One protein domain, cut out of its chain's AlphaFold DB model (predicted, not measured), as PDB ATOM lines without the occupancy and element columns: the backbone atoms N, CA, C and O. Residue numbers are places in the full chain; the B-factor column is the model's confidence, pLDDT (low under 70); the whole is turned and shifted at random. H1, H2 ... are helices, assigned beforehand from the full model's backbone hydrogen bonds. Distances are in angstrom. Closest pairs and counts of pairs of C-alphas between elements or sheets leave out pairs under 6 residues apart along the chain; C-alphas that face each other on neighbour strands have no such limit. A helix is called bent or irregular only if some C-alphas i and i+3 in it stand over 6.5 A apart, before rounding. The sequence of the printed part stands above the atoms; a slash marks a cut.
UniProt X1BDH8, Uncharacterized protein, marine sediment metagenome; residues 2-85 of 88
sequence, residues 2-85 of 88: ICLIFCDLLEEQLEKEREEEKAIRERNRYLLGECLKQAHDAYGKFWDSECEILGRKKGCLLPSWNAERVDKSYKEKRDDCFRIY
ATOM      1  N   ILE A   2     163.548 156.213 196.446       62.59
ATOM      2  CA  ILE A   2     163.226 155.838 195.042       62.59
ATOM      3  C   ILE A   2     164.451 155.314 194.259       62.59
ATOM      4  O   ILE A   2     164.327 154.382 193.476       62.59
ATOM      5  N   CYS A   3     165.645 155.869 194.505       62.66
ATOM      6  CA  CYS A   3     166.867 155.482 193.787       62.66
ATOM      7  C   CYS A   3     167.359 154.056 194.099       62.66
ATOM      8  O   CYS A   3     167.971 153.446 193.238       62.66
ATOM      9  N   LEU A   4     167.086 153.529 195.302       67.44
ATOM     10  CA  LEU A   4     167.497 152.166 195.676       67.44
ATOM     11  C   LEU A   4     166.638 151.123 194.951       67.44
ATOM     12  O   LEU A   4     167.177 150.221 194.337       67.44
ATOM     13  N   ILE A   5     165.323 151.351 194.883       76.31
ATOM     14  CA  ILE A   5     164.377 150.476 194.168       76.31
ATOM     15  C   ILE A   5     164.733 150.364 192.675       76.31
ATOM     16  O   ILE A   5     164.581 149.307 192.072       76.31
ATOM     17  N   PHE A   6     165.210 151.457 192.070       80.06
ATOM     18  CA  PHE A   6     165.616 151.467 190.663       80.06
ATOM     19  C   PHE A   6     166.949 150.737 190.422       80.06
ATOM     20  O   PHE A   6     167.127 150.153 189.358       80.06
ATOM     21  N   CYS A   7     167.869 150.756 191.395       85.12
ATOM     22  CA  CYS A   7     169.101 149.962 191.352       85.12
ATOM     23  C   CYS A   7     168.802 148.468 191.518       85.12
ATOM     24  O   CYS A   7     169.248 147.684 190.688       85.12
ATOM     25  N   ASP A   8     167.984 148.100 192.507       86.38
ATOM     26  CA  ASP A   8     167.619 146.703 192.778       86.38
ATOM     27  C   ASP A   8     166.912 146.062 191.564       86.38
ATOM     28  O   ASP A   8     167.239 144.949 191.155       86.38
ATOM     29  N   LEU A   9     166.000 146.799 190.913       90.12
ATOM     30  CA  LEU A   9     165.310 146.337 189.702       90.12
ATOM     31  C   LEU A   9     166.261 146.147 188.507       90.12
ATOM     32  O   LEU A   9     166.065 145.244 187.694       90.12
ATOM     33  N   LEU A  10     167.276 147.004 188.370       91.56
ATOM     34  CA  LEU A  10     168.265 146.898 187.296       91.56
ATOM     35  C   LEU A  10     169.191 145.690 187.508       91.56
ATOM     36  O   LEU A  10     169.539 145.008 186.545       91.56
ATOM     37  N   GLU A  11     169.573 145.412 188.755       92.88
ATOM     38  CA  GLU A  11     170.377 144.241 189.115       92.88
ATOM     39  C   GLU A  11     169.641 142.932 188.810       92.88
ATOM     40  O   GLU A  11     170.229 142.042 188.190       92.88
ATOM     41  N   GLU A  12     168.351 142.850 189.147       93.69
ATOM     42  CA  GLU A  12     167.499 141.695 188.840       93.69
ATOM     43  C   GLU A  12     167.377 141.463 187.322       93.69
ATOM     44  O   GLU A  12     167.490 140.330 186.849       93.69
ATOM     45  N   GLN A  13     167.214 142.530 186.528       94.31
ATOM     46  CA  GLN A  13     167.186 142.425 185.062       94.31
ATOM     47  C   GLN A  13     168.514 141.910 184.495       94.31
ATOM     48  O   GLN A  13     168.515 140.989 183.679       94.31
ATOM     49  N   LEU A  14     169.640 142.449 184.966       95.69
ATOM     50  CA  LEU A  14     170.977 142.004 184.565       95.69
ATOM     51  C   LEU A  14     171.264 140.557 184.977       95.69
ATOM     52  O   LEU A  14     172.006 139.850 184.295       95.69
ATOM     53  N   GLU A  15     170.775 140.112 186.131       96.06
ATOM     54  CA  GLU A  15     170.910 138.719 186.559       96.06
ATOM     55  C   GLU A  15     170.098 137.790 185.658       96.06
ATOM     56  O   GLU A  15     170.648 136.819 185.139       96.06
ATOM     57  N   LYS A  16     168.848 138.153 185.362       96.56
ATOM     58  CA  LYS A  16     167.989 137.391 184.457       96.56
ATOM     59  C   LYS A  16     168.569 137.285 183.046       96.56
ATOM     60  O   LYS A  16     168.618 136.188 182.498       96.56
ATOM     61  N   GLU A  17     169.066 138.381 182.475       96.25
ATOM     62  CA  GLU A  17     169.738 138.360 181.166       96.25
ATOM     63  C   GLU A  17     170.960 137.429 181.176       96.25
ATOM     64  O   GLU A  17     171.153 136.639 180.252       96.25
ATOM     65  N   ARG A  18     171.757 137.450 182.255       95.88
ATOM     66  CA  ARG A  18     172.914 136.556 182.417       95.88
ATOM     67  C   ARG A  18     172.511 135.088 182.558       95.88
ATOM     68  O   ARG A  18     173.235 134.212 182.085       95.88
ATOM     69  N   GLU A  19     171.407 134.792 183.234       96.88
ATOM     70  CA  GLU A  19     170.875 133.431 183.333       96.88
ATOM     71  C   GLU A  19     170.328 132.934 181.993       96.88
ATOM     72  O   GLU A  19     170.613 131.800 181.600       96.88
ATOM     73  N   GLU A  20     169.613 133.786 181.262       96.12
ATOM     74  CA  GLU A  20     169.116 133.489 179.918       96.12
ATOM     75  C   GLU A  20     170.275 133.233 178.943       96.12
ATOM     76  O   GLU A  20     170.264 132.229 178.227       96.12
ATOM     77  N   GLU A  21     171.321 134.064 178.966       95.00
ATOM     78  CA  GLU A  21     172.522 133.881 178.144       95.00
ATOM     79  C   GLU A  21     173.231 132.557 178.464       95.00
ATOM     80  O   GLU A  21     173.569 131.789 177.557       95.00
ATOM     81  N   LYS A  22     173.395 132.227 179.754       94.88
ATOM     82  CA  LYS A  22     173.945 130.930 180.175       94.88
ATOM     83  C   LYS A  22     173.090 129.778 179.655       94.88
ATOM     84  O   LYS A  22     173.637 128.854 179.057       94.88
ATOM     85  N   ALA A  23     171.772 129.838 179.829       95.56
ATOM     86  CA  ALA A  23     170.862 128.791 179.374       95.56
ATOM     87  C   ALA A  23     170.925 128.598 177.848       95.56
ATOM     88  O   ALA A  23     170.957 127.461 177.363       95.56
ATOM     89  N   ILE A  24     171.009 129.691 177.082       95.19
ATOM     90  CA  ILE A  24     171.200 129.654 175.627       95.19
ATOM     91  C   ILE A  24     172.536 128.994 175.279       95.19
ATOM     92  O   ILE A  24     172.563 128.090 174.440       95.19
ATOM     93  N   ARG A  25     173.632 129.381 175.941       94.56
ATOM     94  CA  ARG A  25     174.962 128.808 175.694       94.56
ATOM     95  C   ARG A  25     175.001 127.311 175.997       94.56
ATOM     96  O   ARG A  25     175.520 126.531 175.200       94.56
ATOM     97  N   GLU A  26     174.418 126.876 177.111       95.62
ATOM     98  CA  GLU A  26     174.364 125.455 177.467       95.62
ATOM     99  C   GLU A  26     173.538 124.633 176.476       95.62
ATOM    100  O   GLU A  26     173.956 123.542 176.072       95.62
ATOM    101  N   ARG A  27     172.399 125.178 176.034       96.56
ATOM    102  CA  ARG A  27     171.572 124.575 174.988       96.56
ATOM    103  C   ARG A  27     172.334 124.473 173.668       96.56
ATOM    104  O   ARG A  27     172.336 123.404 173.059       96.56
ATOM    105  N   ASN A  28     172.997 125.542 173.232       97.31
ATOM    106  CA  ASN A  28     173.776 125.551 171.993       97.31
ATOM    107  C   ASN A  28     174.932 124.554 172.044       97.31
ATOM    108  O   ASN A  28     175.180 123.872 171.056       97.31
ATOM    109  N   ARG A  29     175.606 124.407 173.189       97.19
ATOM    110  CA  ARG A  29     176.649 123.392 173.391       97.19
ATOM    111  C   ARG A  29     176.116 121.973 173.173       97.19
ATOM    112  O   ARG A  29     176.746 121.184 172.472       97.19
ATOM    113  N   TYR A  30     174.951 121.653 173.742       97.50
ATOM    114  CA  TYR A  30     174.309 120.351 173.535       97.50
ATOM    115  C   TYR A  30     173.930 120.130 172.062       97.50
ATOM    116  O   TYR A  30     174.282 119.108 171.472       97.50
ATOM    117  N   LEU A  31     173.264 121.111 171.448       98.12
ATOM    118  CA  LEU A  31     172.809 121.020 170.058       98.12
ATOM    119  C   LEU A  31     173.969 120.954 169.056       98.12
ATOM    120  O   LEU A  31     173.887 120.209 168.080       98.12
ATOM    121  N   LEU A  32     175.067 121.667 169.319       98.25
ATOM    122  CA  LEU A  32     176.302 121.553 168.550       98.25
ATOM    123  C   LEU A  32     176.828 120.115 168.586       98.25
ATOM    124  O   LEU A  32     177.138 119.558 167.536       98.25
ATOM    125  N   GLY A  33     176.894 119.502 169.771       98.06
ATOM    126  CA  GLY A  33     177.338 118.116 169.928       98.06
ATOM    127  C   GLY A  33     176.500 117.132 169.108       98.06
ATOM    128  O   GLY A  33     177.050 116.326 168.356       98.06
ATOM    129  N   GLU A  34     175.173 117.244 169.186       98.50
ATOM    130  CA  GLU A  34     174.257 116.417 168.389       98.50
ATOM    131  C   GLU A  34     174.431 116.649 166.881       98.50
ATOM    132  O   GLU A  34     174.473 115.692 166.107       98.50
ATOM    133  N   CYS A  35     174.600 117.901 166.452       98.56
ATOM    134  CA  CYS A  35     174.839 118.234 165.049       98.56
ATOM    135  C   CYS A  35     176.149 117.623 164.528       98.56
ATOM    136  O   CYS A  35     176.165 116.982 163.476       98.56
ATOM    137  N   LEU A  36     177.244 117.757 165.285       98.50
ATOM    138  CA  LEU A  36     178.551 117.205 164.921       98.50
ATOM    139  C   LEU A  36     178.517 115.677 164.824       98.50
ATOM    140  O   LEU A  36     179.092 115.104 163.895       98.50
ATOM    141  N   LYS A  37     177.811 115.022 165.749       98.50
ATOM    142  CA  LYS A  37     177.597 113.573 165.718       98.50
ATOM    143  C   LYS A  37     176.839 113.151 164.460       98.50
ATOM    144  O   LYS A  37     177.290 112.256 163.753       98.50
ATOM    145  N   GLN A  38     175.741 113.830 164.133       98.19
ATOM    146  CA  GLN A  38     174.972 113.544 162.918       98.19
ATOM    147  C   GLN A  38     175.799 113.759 161.644       98.19
ATOM    148  O   GLN A  38     175.727 112.940 160.727       98.19
ATOM    149  N   ALA A  39     176.611 114.820 161.587       98.25
ATOM    150  CA  ALA A  39     177.515 115.070 160.466       98.25
ATOM    151  C   ALA A  39     178.543 113.938 160.301       98.25
ATOM    152  O   ALA A  39     178.789 113.486 159.183       98.25
ATOM    153  N   HIS A  40     179.108 113.444 161.407       98.44
ATOM    154  CA  HIS A  40     180.057 112.331 161.398       98.44
ATOM    155  C   HIS A  40     179.399 111.005 160.979       98.44
ATOM    156  O   HIS A  40     179.931 110.276 160.142       98.44
ATOM    157  N   ASP A  41     178.211 110.702 161.502       98.19
ATOM    158  CA  ASP A  41     177.472 109.492 161.132       98.19
ATOM    159  C   ASP A  41     177.077 109.506 159.647       98.19
ATOM    160  O   ASP A  41     177.135 108.480 158.965       98.19
ATOM    161  N   ALA A  42     176.691 110.675 159.124       97.56
ATOM    162  CA  ALA A  42     176.407 110.862 157.706       97.56
ATOM    163  C   ALA A  42     177.663 110.683 156.841       97.56
ATOM    164  O   ALA A  42     177.585 110.030 155.802       97.56
ATOM    165  N   TYR A  43     178.814 111.200 157.284       98.00
ATOM    166  CA  TYR A  43     180.103 110.996 156.620       98.00
ATOM    167  C   TYR A  43     180.441 109.508 156.483       98.00
ATOM    168  O   TYR A  43     180.696 109.046 155.373       98.00
ATOM    169  N   GLY A  44     180.357 108.736 157.572       97.56
ATOM    170  CA  GLY A  44     180.635 107.297 157.538       97.56
ATOM    171  C   GLY A  44     179.703 106.539 156.586       97.56
ATOM    172  O   GLY A  44     180.159 105.740 155.770       97.56
ATOM    173  N   LYS A  45     178.398 106.842 156.619       97.75
ATOM    174  CA  LYS A  45     177.419 106.252 155.688       97.75
ATOM    175  C   LYS A  45     177.709 106.615 154.235       97.75
ATOM    176  O   LYS A  45     177.559 105.767 153.358       97.75
ATOM    177  N   PHE A  46     178.100 107.860 153.973       97.44
ATOM    178  CA  PHE A  46     178.427 108.300 152.625       97.44
ATOM    179  C   PHE A  46     179.695 107.607 152.122       97.44
ATOM    180  O   PHE A  46     179.692 107.062 151.022       97.44
ATOM    181  N   TRP A  47     180.731 107.522 152.955       98.06
ATOM    182  CA  TRP A  47     181.954 106.791 152.637       98.06
ATOM    183  C   TRP A  47     181.677 105.327 152.280       98.06
ATOM    184  O   TRP A  47     182.123 104.832 151.245       98.06
ATOM    185  N   ASP A  48     180.891 104.639 153.109       98.00
ATOM    186  CA  ASP A  48     180.507 103.250 152.867       98.00
ATOM    187  C   ASP A  48     179.699 103.091 151.575       98.00
ATOM    188  O   ASP A  48     179.944 102.156 150.814       98.00
ATOM    189  N   SER A  49     178.790 104.024 151.283       97.06
ATOM    190  CA  SER A  49     178.029 104.024 150.032       97.06
ATOM    191  C   SER A  49     178.937 104.178 148.810       97.06
ATOM    192  O   SER A  49     178.737 103.491 147.810       97.06
ATOM    193  N   GLU A  50     179.956 105.034 148.879       96.94
ATOM    194  CA  GLU A  50     180.938 105.193 147.803       96.94
ATOM    195  C   GLU A  50     181.773 103.922 147.607       96.94
ATOM    196  O   GLU A  50     182.061 103.526 146.477       96.94
ATOM    197  N   CYS A  51     182.115 103.234 148.698       97.25
ATOM    198  CA  CYS A  51     182.776 101.937 148.629       97.25
ATOM    199  C   CYS A  51     181.903 100.883 147.944       97.25
ATOM    200  O   CYS A  51     182.393 100.157 147.075       97.25
ATOM    201  N   GLU A  52     180.619 100.820 148.293       96.88
ATOM    202  CA  GLU A  52     179.661  99.887 147.698       96.88
ATOM    203  C   GLU A  52     179.476 100.140 146.193       96.88
ATOM    204  O   GLU A  52     179.471  99.187 145.414       96.88
ATOM    205  N   ILE A  53     179.427 101.407 145.757       95.19
ATOM    206  CA  ILE A  53     179.358 101.787 144.332       95.19
ATOM    207  C   ILE A  53     180.575 101.270 143.551       95.19
ATOM    208  O   ILE A  53     180.455 100.863 142.395       95.19
ATOM    209  N   LEU A  54     181.748 101.235 144.186       95.12
ATOM    210  CA  LEU A  54     182.972 100.679 143.605       95.12
ATOM    211  C   LEU A  54     183.047  99.143 143.698       95.12
ATOM    212  O   LEU A  54     184.079  98.563 143.351       95.12
ATOM    213  N   GLY A  55     182.001  98.476 144.198       96.88
ATOM    214  CA  GLY A  55     181.981  97.033 144.440       96.88
ATOM    215  C   GLY A  55     182.930  96.591 145.560       96.88
ATOM    216  O   GLY A  55     183.355  95.435 145.599       96.88
ATOM    217  N   ARG A  56     183.315  97.509 146.453       96.50
ATOM    218  CA  ARG A  56     184.245  97.268 147.563       96.50
ATOM    219  C   ARG A  56     183.484  97.110 148.878       96.50
ATOM    220  O   ARG A  56     182.333  97.508 149.017       96.50
ATOM    221  N   LYS A  57     184.150  96.513 149.870       96.62
ATOM    222  CA  LYS A  57     183.621  96.415 151.240       96.62
ATOM    223  C   LYS A  57     183.586  97.794 151.912       96.62
ATOM    224  O   LYS A  57     184.364  98.670 151.550       96.62
ATOM    225  N   LYS A  58     182.737  97.942 152.930       95.56
ATOM    226  CA  LYS A  58     182.686  99.111 153.824       95.56
ATOM    227  C   LYS A  58     184.056  99.453 154.409       95.56
ATOM    228  O   LYS A  58     184.869  98.553 154.632       95.56
ATOM    229  N   GLY A  59     184.310 100.742 154.625       92.88
ATOM    230  CA  GLY A  59     185.617 101.244 155.060       92.88
ATOM    231  C   GLY A  59     186.752 101.029 154.050       92.88
ATOM    232  O   GLY A  59     187.917 100.949 154.439       92.88
ATOM    233  N   CYS A  60     186.446 100.889 152.756       96.19
ATOM    234  CA  CYS A  60     187.475 100.798 151.723       96.19
ATOM    235  C   CYS A  60     188.285 102.096 151.597       96.19
ATOM    236  O   CYS A  60     187.843 103.177 151.978       96.19
ATOM    237  N   LEU A  61     189.452 101.993 150.961       96.31
ATOM    238  CA  LEU A  61     190.169 103.164 150.473       96.31
ATOM    239  C   LEU A  61     189.486 103.674 149.203       96.31
ATOM    240  O   LEU A  61     189.481 102.991 148.168       96.31
ATOM    241  N   LEU A  62     188.901 104.863 149.304       95.62
ATOM    242  CA  LEU A  62     188.323 105.575 148.176       95.62
ATOM    243  C   LEU A  62     189.427 106.196 147.304       95.62
ATOM    244  O   LEU A  62     190.451 106.639 147.829       95.62
ATOM    245  N   PRO A  63     189.245 106.247 145.972       95.50
ATOM    246  CA  PRO A  63     190.060 107.093 145.106       95.50
ATOM    247  C   PRO A  63     190.017 108.552 145.572       95.50
ATOM    248  O   PRO A  63     188.987 108.997 146.080       95.50
ATOM    249  N   SER A  64     191.092 109.311 145.339       95.25
ATOM    250  CA  SER A  64     191.224 110.687 145.844       95.25
ATOM    251  C   SER A  64     190.023 111.569 145.511       95.25
ATOM    252  O   SER A  64     189.511 112.247 146.386       95.25
ATOM    253  N   TRP A  65     189.498 111.495 144.286       89.69
ATOM    254  CA  TRP A  65     188.353 112.311 143.875       89.69
ATOM    255  C   TRP A  65     187.049 111.969 144.623       89.69
ATOM    256  O   TRP A  65     186.247 112.862 144.892       89.69
ATOM    257  N   ASN A  66     186.820 110.698 144.985       92.81
ATOM    258  CA  ASN A  66     185.680 110.312 145.824       92.81
ATOM    259  C   ASN A  66     185.909 110.769 147.264       92.81
ATOM    260  O   ASN A  66     185.022 111.387 147.845       92.81
ATOM    261  N   ALA A  67     187.095 110.481 147.812       96.31
ATOM    262  CA  ALA A  67     187.459 110.835 149.179       96.31
ATOM    263  C   ALA A  67     187.333 112.349 149.403       96.31
ATOM    264  O   ALA A  67     186.596 112.774 150.284       96.31
ATOM    265  N   GLU A  68     187.919 113.162 148.520       96.81
ATOM    266  CA  GLU A  68     187.838 114.626 148.572       96.81
ATOM    267  C   GLU A  68     186.394 115.131 148.540       96.81
ATOM    268  O   GLU A  68     186.049 116.079 149.246       96.81
ATOM    269  N   ARG A  69     185.520 114.501 147.745       95.50
ATOM    270  CA  ARG A  69     184.099 114.863 147.692       95.50
ATOM    271  C   ARG A  69     183.385 114.554 149.009       95.50
ATOM    272  O   ARG A  69     182.606 115.386 149.480       95.50
ATOM    273  N   VAL A  70     183.627 113.376 149.584       96.69
ATOM    274  CA  VAL A  70     183.024 112.954 150.859       96.69
ATOM    275  C   VAL A  70     183.542 113.832 152.007       96.69
ATOM    276  O   VAL A  70     182.744 114.361 152.784       96.69
ATOM    277  N   ASP A  71     184.849 114.092 152.047       97.50
ATOM    278  CA  ASP A  71     185.509 114.961 153.027       97.50
ATOM    279  C   ASP A  71     185.010 116.404 152.940       97.50
ATOM    280  O   ASP A  71     184.720 117.034 153.962       97.50
ATOM    281  N   LYS A  72     184.864 116.938 151.721       97.56
ATOM    282  CA  LYS A  72     184.317 118.279 151.501       97.56
ATOM    283  C   LYS A  72     182.900 118.385 152.053       97.56
ATOM    284  O   LYS A  72     182.606 119.337 152.772       97.56
ATOM    285  N   SER A  73     182.048 117.401 151.768       96.06
ATOM    286  CA  SER A  73     180.679 117.382 152.288       96.06
ATOM    287  C   SER A  73     180.651 117.330 153.819       96.06
ATOM    288  O   SER A  73     179.894 118.072 154.445       96.06
ATOM    289  N   TYR A  74     181.511 116.517 154.440       98.00
ATOM    290  CA  TYR A  74     181.623 116.463 155.897       98.00
ATOM    291  C   TYR A  74     182.085 117.792 156.493       98.00
ATOM    292  O   TYR A  74     181.489 118.270 157.460       98.00
ATOM    293  N   LYS A  75     183.100 118.423 155.892       98.31
ATOM    294  CA  LYS A  75     183.587 119.736 156.317       98.31
ATOM    295  C   LYS A  75     182.478 120.787 156.254       98.31
ATOM    296  O   LYS A  75     182.267 121.480 157.240       98.31
ATOM    297  N   GLU A  76     181.740 120.860 155.148       97.75
ATOM    298  CA  GLU A  76     180.615 121.794 154.991       97.75
ATOM    299  C   GLU A  76     179.549 121.583 156.075       97.75
ATOM    300  O   GLU A  76     179.124 122.540 156.718       97.75
ATOM    301  N   LYS A  77     179.167 120.328 156.350       97.44
ATOM    302  CA  LYS A  77     178.192 120.012 157.407       97.44
ATOM    303  C   LYS A  77     178.692 120.348 158.804       97.44
ATOM    304  O   LYS A  77     177.926 120.842 159.625       97.44
ATOM    305  N   ARG A  78     179.968 120.093 159.077       98.06
ATOM    306  CA  ARG A  78     180.593 120.434 160.352       98.06
ATOM    307  C   ARG A  78     180.636 121.949 160.554       98.06
ATOM    308  O   ARG A  78     180.291 122.423 161.631       98.06
ATOM    309  N   ASP A  79     181.031 122.697 159.529       97.94
ATOM    310  CA  ASP A  79     181.123 124.155 159.584       97.94
ATOM    311  C   ASP A  79     179.713 124.785 159.723       97.94
ATOM    312  O   ASP A  79     179.528 125.729 160.494       97.94
ATOM    313  N   ASP A  80     178.687 124.195 159.093       97.69
ATOM    314  CA  ASP A  80     177.279 124.557 159.310       97.69
ATOM    315  C   ASP A  80     176.836 124.383 160.773       97.69
ATOM    316  O   ASP A  80     176.127 125.244 161.296       97.69
ATOM    317  N   CYS A  81     177.268 123.319 161.461       98.19
ATOM    318  CA  CYS A  81     176.935 123.119 162.875       98.19
ATOM    319  C   CYS A  81     177.423 124.278 163.754       98.19
ATOM    320  O   CYS A  81     176.668 124.771 164.592       98.19
ATOM    321  N   PHE A  82     178.655 124.749 163.540       97.31
ATOM    322  CA  PHE A  82     179.212 125.884 164.284       97.31
ATOM    323  C   PHE A  82     178.541 127.214 163.927       97.31
ATOM    324  O   PHE A  82     178.401 128.080 164.786       97.31
ATOM    325  N   ARG A  83     178.084 127.372 162.680       96.81
ATOM    326  CA  ARG A  83     177.337 128.557 162.240       96.81
ATOM    327  C   ARG A  83     175.943 128.638 162.869       96.81
ATOM    328  O   ARG A  83     175.479 129.734 163.166       96.81
ATOM    329  N   ILE A  84     175.265 127.501 163.030       96.50
ATOM    330  CA  ILE A  84     173.907 127.430 163.597       96.50
ATOM    331  C   ILE A  84     173.940 127.500 165.130       96.50
ATOM    332  O   ILE A  84     173.063 128.119 165.729       96.50
ATOM    333  N   TYR A  85     174.946 126.884 165.758       96.38
ATOM    334  CA  TYR A  85     175.100 126.817 167.212       96.38
ATOM    335  C   TYR A  85     176.413 127.486 167.650       96.38
ATOM    336  O   TYR A  85     177.367 126.787 168.012       96.38
TER     337      TYR A  85
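What this domain is: This is residues 2 to 85 of the 88 residues of an uncharacterized protein of marine sediment metagenome (UniProt X1BDH8). A long helical hairpin with unequal arms: one very long helix, H1, makes nearly the whole length of a rod, and the shorter helix H2 folds back side by side with its later part. The first stretch of H1, residues 2 to 23, sticks out alone, and a loop at the other end joins the two arms. The printed part has 84 residues, with two named helices, H1 then H2, and no named strand; the class is all helix. The whole is extended, with a radius of gyration of the C-alphas of 22.9 A and spans of 80 by 18 by 12 A.

How they stand to each other: Begin with H1, residues 2 to 53, and look at its residues 32 to 50, which alone touch H2, residues 64 to 84. The closest C-alphas of the two helices are those of Tyr 43 and Tyr 74, 5.7 A apart. Their lines stand at a shallow tilt of 15 degrees and run opposite ways, and the two form a helical hairpin. In the backbones of H1 and H2, every O i to N i+4 pair is within hydrogen-bond range. Residues 2 to 23 of H1 stand free.

Where its parts are: Find C-alpha 2 at (163.226, 155.838, 195.042); from there H1 runs 75.9 A to C-alpha 53 at (179.358, 101.787, 144.332). H2 begins at C-alpha 64 and runs 29.9 A to C-alpha 84 at (173.907, 127.430, 163.597). Neither helix is bent.

The domain as a whole: The two C-alphas farthest apart are those of Ile 2 and Gly 55, at 79.8 A. Without the free stretch, the body has 62 residues and spans 46 by 18 by 12 A. The link from H1 to H2 is short, with 10 residues, and the printed part has no cut. The mean pLDDT of the printed part is 94.6; look at residues 2 to 4 for the three residues under 70.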